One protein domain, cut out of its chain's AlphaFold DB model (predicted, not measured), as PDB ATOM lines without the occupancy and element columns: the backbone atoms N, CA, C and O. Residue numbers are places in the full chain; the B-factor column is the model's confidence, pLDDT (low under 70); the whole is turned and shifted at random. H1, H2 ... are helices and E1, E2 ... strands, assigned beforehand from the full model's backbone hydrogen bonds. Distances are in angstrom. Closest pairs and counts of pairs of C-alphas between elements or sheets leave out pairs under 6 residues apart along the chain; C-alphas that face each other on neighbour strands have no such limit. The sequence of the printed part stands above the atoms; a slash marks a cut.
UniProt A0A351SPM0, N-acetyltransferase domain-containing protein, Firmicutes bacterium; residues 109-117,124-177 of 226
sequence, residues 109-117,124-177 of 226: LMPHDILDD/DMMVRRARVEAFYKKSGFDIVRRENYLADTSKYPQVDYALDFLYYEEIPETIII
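AT A GLANCE: This is residues 109 to 117 and 124 to 177 of the 226 residues of the protein "N-acetyltransferase domain-containing protein" of Firmicutes bacterium (UniProt A0A351SPM0). Begin with a small ribbon of two antiparallel strands, E1 and E2, in the middle of the domain; the long helix H1 is at one end with its residues 133 to 137 near both strands, and the short helices H2 and H3 are toward the other end. The opening stretch, residues 109 to 117, leads from near the ribbon out to the cut at H1's end, and the loop of residues 165 to 173 between H3 and E2 swings out and folds back into the ribbon. You read 63 printed residues with three named helices and two named strands, in the order H1, E1, H2, H3, E2; the sheet's order is E1 - E2, antiparallel, and the class is mixed, helices and strands. The whole is only just compact, close to loose, with a radius of gyration of the C-alphas of 12.4 A, and its C-alphas span 36 by 26 by 18 A along the three main axes.

HOW THE PARTS SIT: Go first to H1, residues 125 to 138, and from there across a tight link of three residues to the strand E1, residues 142 to 145. Their closest C-alphas are those of Glu 133 and Ile 143, 7.3 A apart. Next look at the last strand, E2, residues 174 to 177, the antiparallel neighbour of E1, with 156 degrees between their directions. The C-alphas of Ile 143 and Ile 176 face each other at 4.8 A, and those of Arg 145 and Thr 174 at 4.4 A. Across this pair, N 142 and O 177 are within hydrogen-bond range at 2.8 A, and so are N 175 and O 144 at 3.0 A. The closest C-alphas of H1 and E2 are those of Tyr 136 and Ile 176, 7.6 A apart. With no residue between, a tight link, E1 is followed by H2, residues 146 to 151. H2 comes nearest to E2 at the C-alphas of Arg 146 and Thr 174, 5.8 A apart. Then look for H3, residues 161 to 164, whose closest C-alpha to E2 is that of Asp 164, 7.2 A from the C-alpha of Ile 175. H1 is apart from both H2 and H3, H2 and H3 are apart, and so are E1 and H3. In H1 and H2 every O i to N i+4 pair is within hydrogen-bond range; H3, with four residues, is too short for such a pair, and its one O i to N i+3 pair is not within range.

IN THESE COORDINATES: Find C-alpha 125 at (-7.217, 45.594, 18.862); from there H1 runs 19.8 A through 14 residues to C-alpha 138 at (-18.086, 30.155, 24.836). E1 covers residues 142 to 145 in 9.9 A. H2 takes residues 146 to 151 in 8.6 A, and H3 takes residues 161 to 164 in 5.3 A. E2 covers residues 174 to 177 in 10.1 A and ends at C-alpha 177, (-24.773, 33.429, 14.578).

THE WHOLE: The two C-alphas farthest apart, those of Asp 117 and Ser 154, are 39.8 A from each other, while the first and last printed C-alphas, those of Leu 109 and Ile 177, are 9.6 A apart. Look for the cut after residue 117: residues 118 to 123 are not printed, and C-alphas 117 and 124 are 16.6 A apart across it. The links H2 to H3 and H3 to E2, nine residues each, are short, and no link between named elements is long. The mean pLDDT of the printed part is 85.2; the model's confidence is under 70 at residues 111 to 117 and at residue 168.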
ATOM      1  N   LEU A 109     -20.265  41.107  14.880       88.81
ATOM      2  CA  LEU A 109     -19.191  41.077  15.868       88.81
ATOM      3  C   LEU A 109     -18.576  42.470  15.948       88.81
ATOM      4  O   LEU A 109     -17.811  42.842  15.054       88.81
ATOM      5  N   MET A 110     -18.849  43.220  17.015       76.69
ATOM      6  CA  MET A 110     -18.142  44.473  17.244       76.69
ATOM      7  C   MET A 110     -16.963  44.225  18.196       76.69
ATOM      8  O   MET A 110     -17.147  43.783  19.330       76.69
ATOM      9  N   PRO A 111     -15.712  44.535  17.799       62.94
ATOM     10  CA  PRO A 111     -14.533  44.384  18.665       62.94
ATOM     11  C   PRO A 111     -14.592  45.198  19.971       62.94
ATOM     12  O   PRO A 111     -13.735  45.039  20.843       62.94
ATOM     13  N   HIS A 112     -15.583  46.082  20.085       61.81
ATOM     14  CA  HIS A 112     -15.873  46.938  21.225       61.81
ATOM     15  C   HIS A 112     -17.028  46.416  22.105       61.81
ATOM     16  O   HIS A 112     -17.332  47.032  23.115       61.81
ATOM     17  N   ASP A 113     -17.624  45.255  21.822       58.19
ATOM     18  CA  ASP A 113     -18.708  44.695  22.659       58.19
ATOM     19  C   ASP A 113     -18.270  44.403  24.112       58.19
ATOM     20  O   ASP A 113     -19.082  44.227  25.015       58.19
ATOM     21  N   ILE A 114     -16.956  44.385  24.370       54.72
ATOM     22  CA  ILE A 114     -16.361  44.292  25.708       54.72
ATOM     23  C   ILE A 114     -15.521  45.555  25.962       54.72
ATOM     24  O   ILE A 114     -14.293  45.497  26.040       54.72
ATOM     25  N   LEU A 115     -16.146  46.732  26.046       52.81
ATOM     26  CA  LEU A 115     -15.444  47.951  26.469       52.81
ATOM     27  C   LEU A 115     -15.382  48.039  27.992       52.81
ATOM     28  O   LEU A 115     -16.390  47.934  28.674       52.81
ATOM     29  N   ASP A 116     -14.192  48.213  28.562       52.25
ATOM     30  CA  ASP A 116     -14.062  48.769  29.910       52.25
ATOM     31  C   ASP A 116     -14.497  50.244  29.867       52.25
ATOM     32  O   ASP A 116     -13.898  51.015  29.120       52.25
ATOM     33  N   ASP A 117     -15.494  50.628  30.676       51.88
ATOM     34  CA  ASP A 117     -15.976  52.024  30.800       51.88
ATOM     35  C   ASP A 117     -14.865  53.008  31.212       51.88
ATOM     36  O   ASP A 117     -14.947  54.198  30.936       51.88
ATOM     37  N   ASP A 124      -4.036  46.389  22.381       72.06
ATOM     38  CA  ASP A 124      -4.035  45.919  20.996       72.06
ATOM     39  C   ASP A 124      -5.430  45.423  20.569       72.06
ATOM     40  O   ASP A 124      -6.045  44.575  21.230       72.06
ATOM     41  N   MET A 125      -5.932  45.964  19.456       75.75
ATOM     42  CA  MET A 125      -7.217  45.594  18.862       75.75
ATOM     43  C   MET A 125      -7.324  44.089  18.602       75.75
ATOM     44  O   MET A 125      -8.415  43.532  18.725       75.75
ATOM     45  N   MET A 126      -6.208  43.406  18.325       79.00
ATOM     46  CA  MET A 126      -6.193  41.949  18.190       79.00
ATOM     47  C   MET A 126      -6.551  41.242  19.498       79.00
ATOM     48  O   MET A 126      -7.335  40.295  19.492       79.00
ATOM     49  N   VAL A 127      -6.015  41.706  20.631       80.19
ATOM     50  CA  VAL A 127      -6.297  41.119  21.951       80.19
ATOM     51  C   VAL A 127      -7.759  41.340  22.326       80.19
ATOM     52  O   VAL A 127      -8.415  40.425  22.825       80.19
ATOM     53  N   ARG A 128      -8.292  42.536  22.051       76.12
ATOM     54  CA  ARG A 128      -9.711  42.853  22.279       76.12
ATOM     55  C   ARG A 128     -10.614  41.950  21.450       76.12
ATOM     56  O   ARG A 128     -11.476  41.272  22.006       76.12
ATOM     57  N   ARG A 129     -10.344  41.861  20.146       83.56
ATOM     58  CA  ARG A 129     -11.071  40.979  19.233       83.56
ATOM     59  C   ARG A 129     -11.023  39.529  19.706       83.56
ATOM     60  O   ARG A 129     -12.067  38.898  19.783       83.56
ATOM     61  N   ALA A 130      -9.858  39.020  20.104       85.50
ATOM     62  CA  ALA A 130      -9.723  37.652  20.603       85.50
ATOM     63  C   ALA A 130     -10.585  37.383  21.852       85.50
ATOM     64  O   ALA A 130     -11.160  36.304  21.974       85.50
ATOM     65  N   ARG A 131     -10.717  38.356  22.764       83.44
ATOM     66  CA  ARG A 131     -11.585  38.233  23.950       83.44
ATOM     67  C   ARG A 131     -13.068  38.228  23.588       83.44
ATOM     68  O   ARG A 131     -13.801  37.394  24.112       83.44
ATOM     69  N   VAL A 132     -13.490  39.115  22.688       86.19
ATOM     70  CA  VAL A 132     -14.870  39.163  22.173       86.19
ATOM     71  C   VAL A 132     -15.211  37.858  21.453       86.19
ATOM     72  O   VAL A 132     -16.220  37.224  21.753       86.19
ATOM     73  N   GLU A 133     -14.322  37.394  20.573       91.12
ATOM     74  CA  GLU A 133     -14.482  36.118  19.876       91.12
ATOM     75  C   GLU A 133     -14.555  34.937  20.862       91.12
ATOM     76  O   GLU A 133     -15.375  34.036  20.688       91.12
ATOM     77  N   ALA A 134     -13.730  34.930  21.916       89.94
ATOM     78  CA  ALA A 134     -13.762  33.887  22.939       89.94
ATOM     79  C   ALA A 134     -15.073  33.888  23.738       89.94
ATOM     80  O   ALA A 134     -15.605  32.813  24.018       89.94
ATOM     81  N   PHE A 135     -15.606  35.067  24.076       89.88
ATOM     82  CA  PHE A 135     -16.910  35.193  24.725       89.88
ATOM     83  C   PHE A 135     -18.017  34.592  23.853       89.88
ATOM     84  O   PHE A 135     -18.692  33.664  24.292       89.88
ATOM     85  N   TYR A 136     -18.154  35.053  22.608       93.25
ATOM     86  CA  TYR A 136     -19.204  34.569  21.711       93.25
ATOM     87  C   TYR A 136     -19.093  33.059  21.455       93.25
ATOM     88  O   TYR A 136     -20.094  32.351  21.555       93.25
ATOM     89  N   LYS A 137     -17.879  32.533  21.246       94.31
ATOM     90  CA  LYS A 137     -17.654  31.082  21.115       94.31
ATOM     91  C   LYS A 137     -18.070  30.311  22.366       94.31
ATOM     92  O   LYS A 137     -18.755  29.299  22.250       94.31
ATOM     93  N   LYS A 138     -17.684  30.779  23.561       92.44
ATOM     94  CA  LYS A 138     -18.086  30.155  24.836       92.44
ATOM     95  C   LYS A 138     -19.613  30.146  24.984       92.44
ATOM     96  O   LYS A 138     -20.165  29.161  25.461       92.44
ATOM     97  N   SER A 139     -20.278  31.208  24.539       91.38
ATOM     98  CA  SER A 139     -21.738  31.349  24.563       91.38
ATOM     99  C   SER A 139     -22.453  30.572  23.446       91.38
ATOM    100  O   SER A 139     -23.675  30.646  23.334       91.38
ATOM    101  N   GLY A 140     -21.723  29.813  22.620       93.31
ATOM    102  CA  GLY A 140     -22.285  28.951  21.577       93.31
ATOM    103  C   GLY A 140     -22.585  29.651  20.251       93.31
ATOM    104  O   GLY A 140     -23.386  29.136  19.476       93.31
ATOM    105  N   PHE A 141     -21.986  30.814  19.988       95.19
ATOM    106  CA  PHE A 141     -22.050  31.452  18.673       95.19
ATOM    107  C   PHE A 141     -20.948  30.930  17.751       95.19
ATOM    108  O   PHE A 141     -19.780  30.833  18.142       95.19
ATOM    109  N   ASP A 142     -21.309  30.719  16.491       95.25
ATOM    110  CA  ASP A 142     -20.351  30.647  15.400       95.25
ATOM    111  C   ASP A 142     -19.951  32.058  14.974       95.25
ATOM    112  O   ASP A 142     -20.757  32.991  14.963       95.25
ATOM    113  N   ILE A 143     -18.687  32.199  14.585       95.12
ATOM    114  CA  ILE A 143     -18.122  33.455  14.098       95.12
ATOM    115  C   ILE A 143     -17.816  33.283  12.621       95.12
ATOM    116  O   ILE A 143     -16.952  32.486  12.246       95.12
ATOM    117  N   VAL A 144     -18.513  34.047  11.785       95.69
ATOM    118  CA  VAL A 144     -18.420  33.932  10.330       95.69
ATOM    119  C   VAL A 144     -17.809  35.207   9.775       95.69
ATOM    120  O   VAL A 144     -18.407  36.281   9.811       95.69
ATOM    121  N   ARG A 145     -16.588  35.088   9.251       94.94
ATOM    122  CA  ARG A 145     -15.945  36.169   8.497       94.94
ATOM    123  C   ARG A 145     -16.479  36.164   7.073       94.94
ATOM    124  O   ARG A 145     -16.560  35.103   6.453       94.94
ATOM    125  N   ARG A 146     -16.788  37.343   6.540       95.00
ATOM    126  CA  ARG A 146     -17.349  37.514   5.195       95.00
ATOM    127  C   ARG A 146     -16.469  36.882   4.119       95.00
ATOM    128  O   ARG A 146     -16.975  36.202   3.239       95.00
ATOM    129  N   GLU A 147     -15.154  37.066   4.215       95.69
ATOM    130  CA  GLU A 147     -14.182  36.465   3.289       95.69
ATOM    131  C   GLU A 147     -14.278  34.931   3.248       95.69
ATOM    132  O   GLU A 147     -14.276  34.342   2.170       95.69
ATOM    133  N   ASN A 148     -14.456  34.287   4.407       96.00
ATOM    134  CA  ASN A 148     -14.558  32.834   4.511       96.00
ATOM    135  C   ASN A 148     -15.892  32.332   3.957       96.00
ATOM    136  O   ASN A 148     -15.926  31.298   3.296       96.00
ATOM    137  N   TYR A 149     -16.976  33.075   4.201       96.00
ATOM    138  CA  TYR A 149     -18.282  32.785   3.616       96.00
ATOM    139  C   TYR A 149     -18.244  32.868   2.086       96.00
ATOM    140  O   TYR A 149     -18.696  31.952   1.411       96.00
ATOM    141  N   LEU A 150     -17.662  33.939   1.535       94.75
ATOM    142  CA  LEU A 150     -17.551  34.133   0.087       94.75
ATOM    143  C   LEU A 150     -16.644  33.091  -0.581       94.75
ATOM    144  O   LEU A 150     -16.872  32.745  -1.738       94.75
ATOM    145  N   ALA A 151     -15.634  32.589   0.132       96.81
ATOM    146  CA  ALA A 151     -14.756  31.537  -0.367       96.81
ATOM    147  C   ALA A 151     -15.442  30.161  -0.430       96.81
ATOM    148  O   ALA A 151     -15.125  29.366  -1.314       96.81
ATOM    149  N   ASP A 152     -16.355  29.860   0.500       95.50
ATOM    150  CA  ASP A 152     -17.052  28.574   0.570       95.50
ATOM    151  C   ASP A 152     -18.390  28.701   1.317       95.50
ATOM    152  O   ASP A 152     -18.498  28.433   2.518       95.50
ATOM    153  N   THR A 153     -19.435  29.096   0.588       94.00
ATOM    154  CA  THR A 153     -20.778  29.310   1.154       94.00
ATOM    155  C   THR A 153     -21.390  28.025   1.711       94.00
ATOM    156  O   THR A 153     -22.191  28.076   2.644       94.00
ATOM    157  N   SER A 154     -20.979  26.858   1.198       94.19
ATOM    158  CA  SER A 154     -21.513  25.554   1.603       94.19
ATOM    159  C   SER A 154     -21.178  25.181   3.051       94.19
ATOM    160  O   SER A 154     -21.906  24.406   3.669       94.19
ATOM    161  N   LYS A 155     -20.121  25.775   3.623       93.62
ATOM    162  CA  LYS A 155     -19.754  25.618   5.041       93.62
ATOM    163  C   LYS A 155     -20.695  26.338   6.003       93.62
ATOM    164  O   LYS A 155     -20.668  26.042   7.196       93.62
ATOM    165  N   TYR A 156     -21.503  27.269   5.502       93.19
ATOM    166  CA  TYR A 156     -22.362  28.132   6.307       93.19
ATOM    167  C   TYR A 156     -23.810  28.096   5.791       93.19
ATOM    168  O   TYR A 156     -24.354  29.138   5.424       93.19
ATOM    169  N   PRO A 157     -24.459  26.915   5.746       91.44
ATOM    170  CA  PRO A 157     -25.802  26.757   5.174       91.44
ATOM    171  C   PRO A 157     -26.887  27.587   5.882       91.44
ATOM    172  O   PRO A 157     -27.964  27.793   5.333       91.44
ATOM    173  N   GLN A 158     -26.618  28.050   7.101       90.19
ATOM    174  CA  GLN A 158     -27.512  28.859   7.922       90.19
ATOM    175  C   GLN A 158     -27.358  30.382   7.714       90.19
ATOM    176  O   GLN A 158     -28.140  31.159   8.275       90.19
ATOM    177  N   VAL A 159     -26.340  30.806   6.954       92.19
ATOM    178  CA  VAL A 159     -26.032  32.215   6.674       92.19
ATOM    179  C   VAL A 159     -26.674  32.632   5.357       92.19
ATOM    180  O   VAL A 159     -26.410  32.045   4.306       92.19
ATOM    181  N   ASP A 160     -27.475  33.689   5.417       90.25
ATOM    182  CA  ASP A 160     -28.082  34.322   4.253       90.25
ATOM    183  C   ASP A 160     -27.382  35.657   3.995       90.25
ATOM    184  O   ASP A 160     -27.387  36.556   4.834       90.25
ATOM    185  N   TYR A 161     -26.768  35.803   2.821       90.31
ATOM    186  CA  TYR A 161     -25.969  36.989   2.522       90.31
ATOM    187  C   TYR A 161     -26.775  38.294   2.572       90.31
ATOM    188  O   TYR A 161     -26.280  39.312   3.060       90.31
ATOM    189  N   ALA A 162     -28.021  38.270   2.093       89.19
ATOM    190  CA  ALA A 162     -28.870  39.452   2.075       89.19
ATOM    191  C   ALA A 162     -29.320  39.836   3.490       89.19
ATOM    192  O   ALA A 162     -29.339  41.018   3.829       89.19
ATOM    193  N   LEU A 163     -29.640  38.847   4.326       86.56
ATOM    194  CA  LEU A 163     -30.073  39.090   5.702       86.56
ATOM    195  C   LEU A 163     -28.927  39.474   6.635       86.56
ATOM    196  O   LEU A 163     -29.148  40.287   7.536       86.56
ATOM    197  N   ASP A 164     -27.741  38.906   6.416       88.50
ATOM    198  CA  ASP A 164     -26.669  38.901   7.412       88.50
ATOM    199  C   ASP A 164     -25.546  39.891   7.075       88.50
ATOM    200  O   ASP A 164     -24.935  40.457   7.980       88.50
ATOM    201  N   PHE A 165     -25.298  40.152   5.787       89.00
ATOM    202  CA  PHE A 165     -24.259  41.088   5.342       89.00
ATOM    203  C   PHE A 165     -24.822  42.363   4.699       89.00
ATOM    204  O   PHE A 165     -24.204  43.414   4.816       89.00
ATOM    205  N   LEU A 166     -25.982  42.321   4.039       85.12
ATOM    206  CA  LEU A 166     -26.514  43.492   3.316       85.12
ATOM    207  C   LEU A 166     -27.528  44.328   4.099       85.12
ATOM    208  O   LEU A 166     -28.040  45.311   3.571       85.12
ATOM    209  N   TYR A 167     -27.846  43.958   5.337       70.50
ATOM    210  CA  TYR A 167     -28.873  44.672   6.090       70.50
ATOM    211  C   TYR A 167     -28.434  46.051   6.611       70.50
ATOM    212  O   TYR A 167     -29.271  46.902   6.905       70.50
ATOM    213  N   TYR A 168     -27.134  46.268   6.752       67.50
ATOM    214  CA  TYR A 168     -26.588  47.473   7.361       67.50
ATOM    215  C   TYR A 168     -26.231  48.513   6.308       67.50
ATOM    216  O   TYR A 168     -25.954  48.182   5.157       67.50
ATOM    217  N   GLU A 169     -26.154  49.771   6.743       73.25
ATOM    218  CA  GLU A 169     -25.557  50.845   5.943       73.25
ATOM    219  C   GLU A 169     -24.101  50.514   5.570       73.25
ATOM    220  O   GLU A 169     -23.657  50.818   4.463       73.25
ATOM    221  N   GLU A 170     -23.383  49.823   6.463       79.88
ATOM    222  CA  GLU A 170     -22.031  49.315   6.245       79.88
ATOM    223  C   GLU A 170     -21.997  47.784   6.301       79.88
ATOM    224  O   GLU A 170     -22.390  47.175   7.292       79.88
ATOM    225  N   ILE A 171     -21.480  47.146   5.249       87.12
ATOM    226  CA  ILE A 171     -21.418  45.683   5.159       87.12
ATOM    227  C   ILE A 171     -20.424  45.140   6.205       87.12
ATOM    228  O   ILE A 171     -19.219  45.362   6.046       87.12
ATOM    229  N   PRO A 172     -20.869  44.363   7.212       89.94
ATOM    230  CA  PRO A 172     -19.996  43.891   8.273       89.94
ATOM    231  C   PRO A 172     -18.960  42.898   7.740       89.94
ATOM    232  O   PRO A 172     -19.242  42.031   6.909       89.94
ATOM    233  N   GLU A 173     -17.736  42.979   8.257       91.25
ATOM    234  CA  GLU A 173     -16.686  42.006   7.936       91.25
ATOM    235  C   GLU A 173     -16.896  40.667   8.646       91.25
ATOM    236  O   GLU A 173     -16.410  39.626   8.200       91.25
ATOM    237  N   THR A 174     -17.548  40.683   9.807       93.44
ATOM    238  CA  THR A 174     -17.722  39.512  10.664       93.44
ATOM    239  C   THR A 174     -19.074  39.560  11.349       93.44
ATOM    240  O   THR A 174     -19.414  40.544  12.004       93.44
ATOM    241  N   ILE A 175     -19.812  38.464  11.229       94.75
ATOM    242  CA  ILE A 175     -21.080  38.253  11.917       94.75
ATOM    243  C   ILE A 175     -20.924  37.156  12.968       94.75
ATOM    244  O   ILE A 175     -20.019  36.314  12.898       94.75
ATOM    245  N   ILE A 176     -21.839  37.165  13.924       94.88
ATOM    246  CA  ILE A 176     -22.057  36.086  14.879       94.88
ATOM    247  C   ILE A 176     -23.424  35.472  14.622       94.88
ATOM    248  O   ILE A 176     -24.389  36.177  14.332       94.88
ATOM    249  N   ILE A 177     -23.515  34.156  14.738       95.31
ATOM    250  CA  ILE A 177     -24.773  33.429  14.578       95.31
ATOM    251  C   ILE A 177     -24.875  32.351  15.646       95.31
ATOM    252  O   ILE A 177     -23.880  31.728  16.004       95.31
TER     253      ILE A 177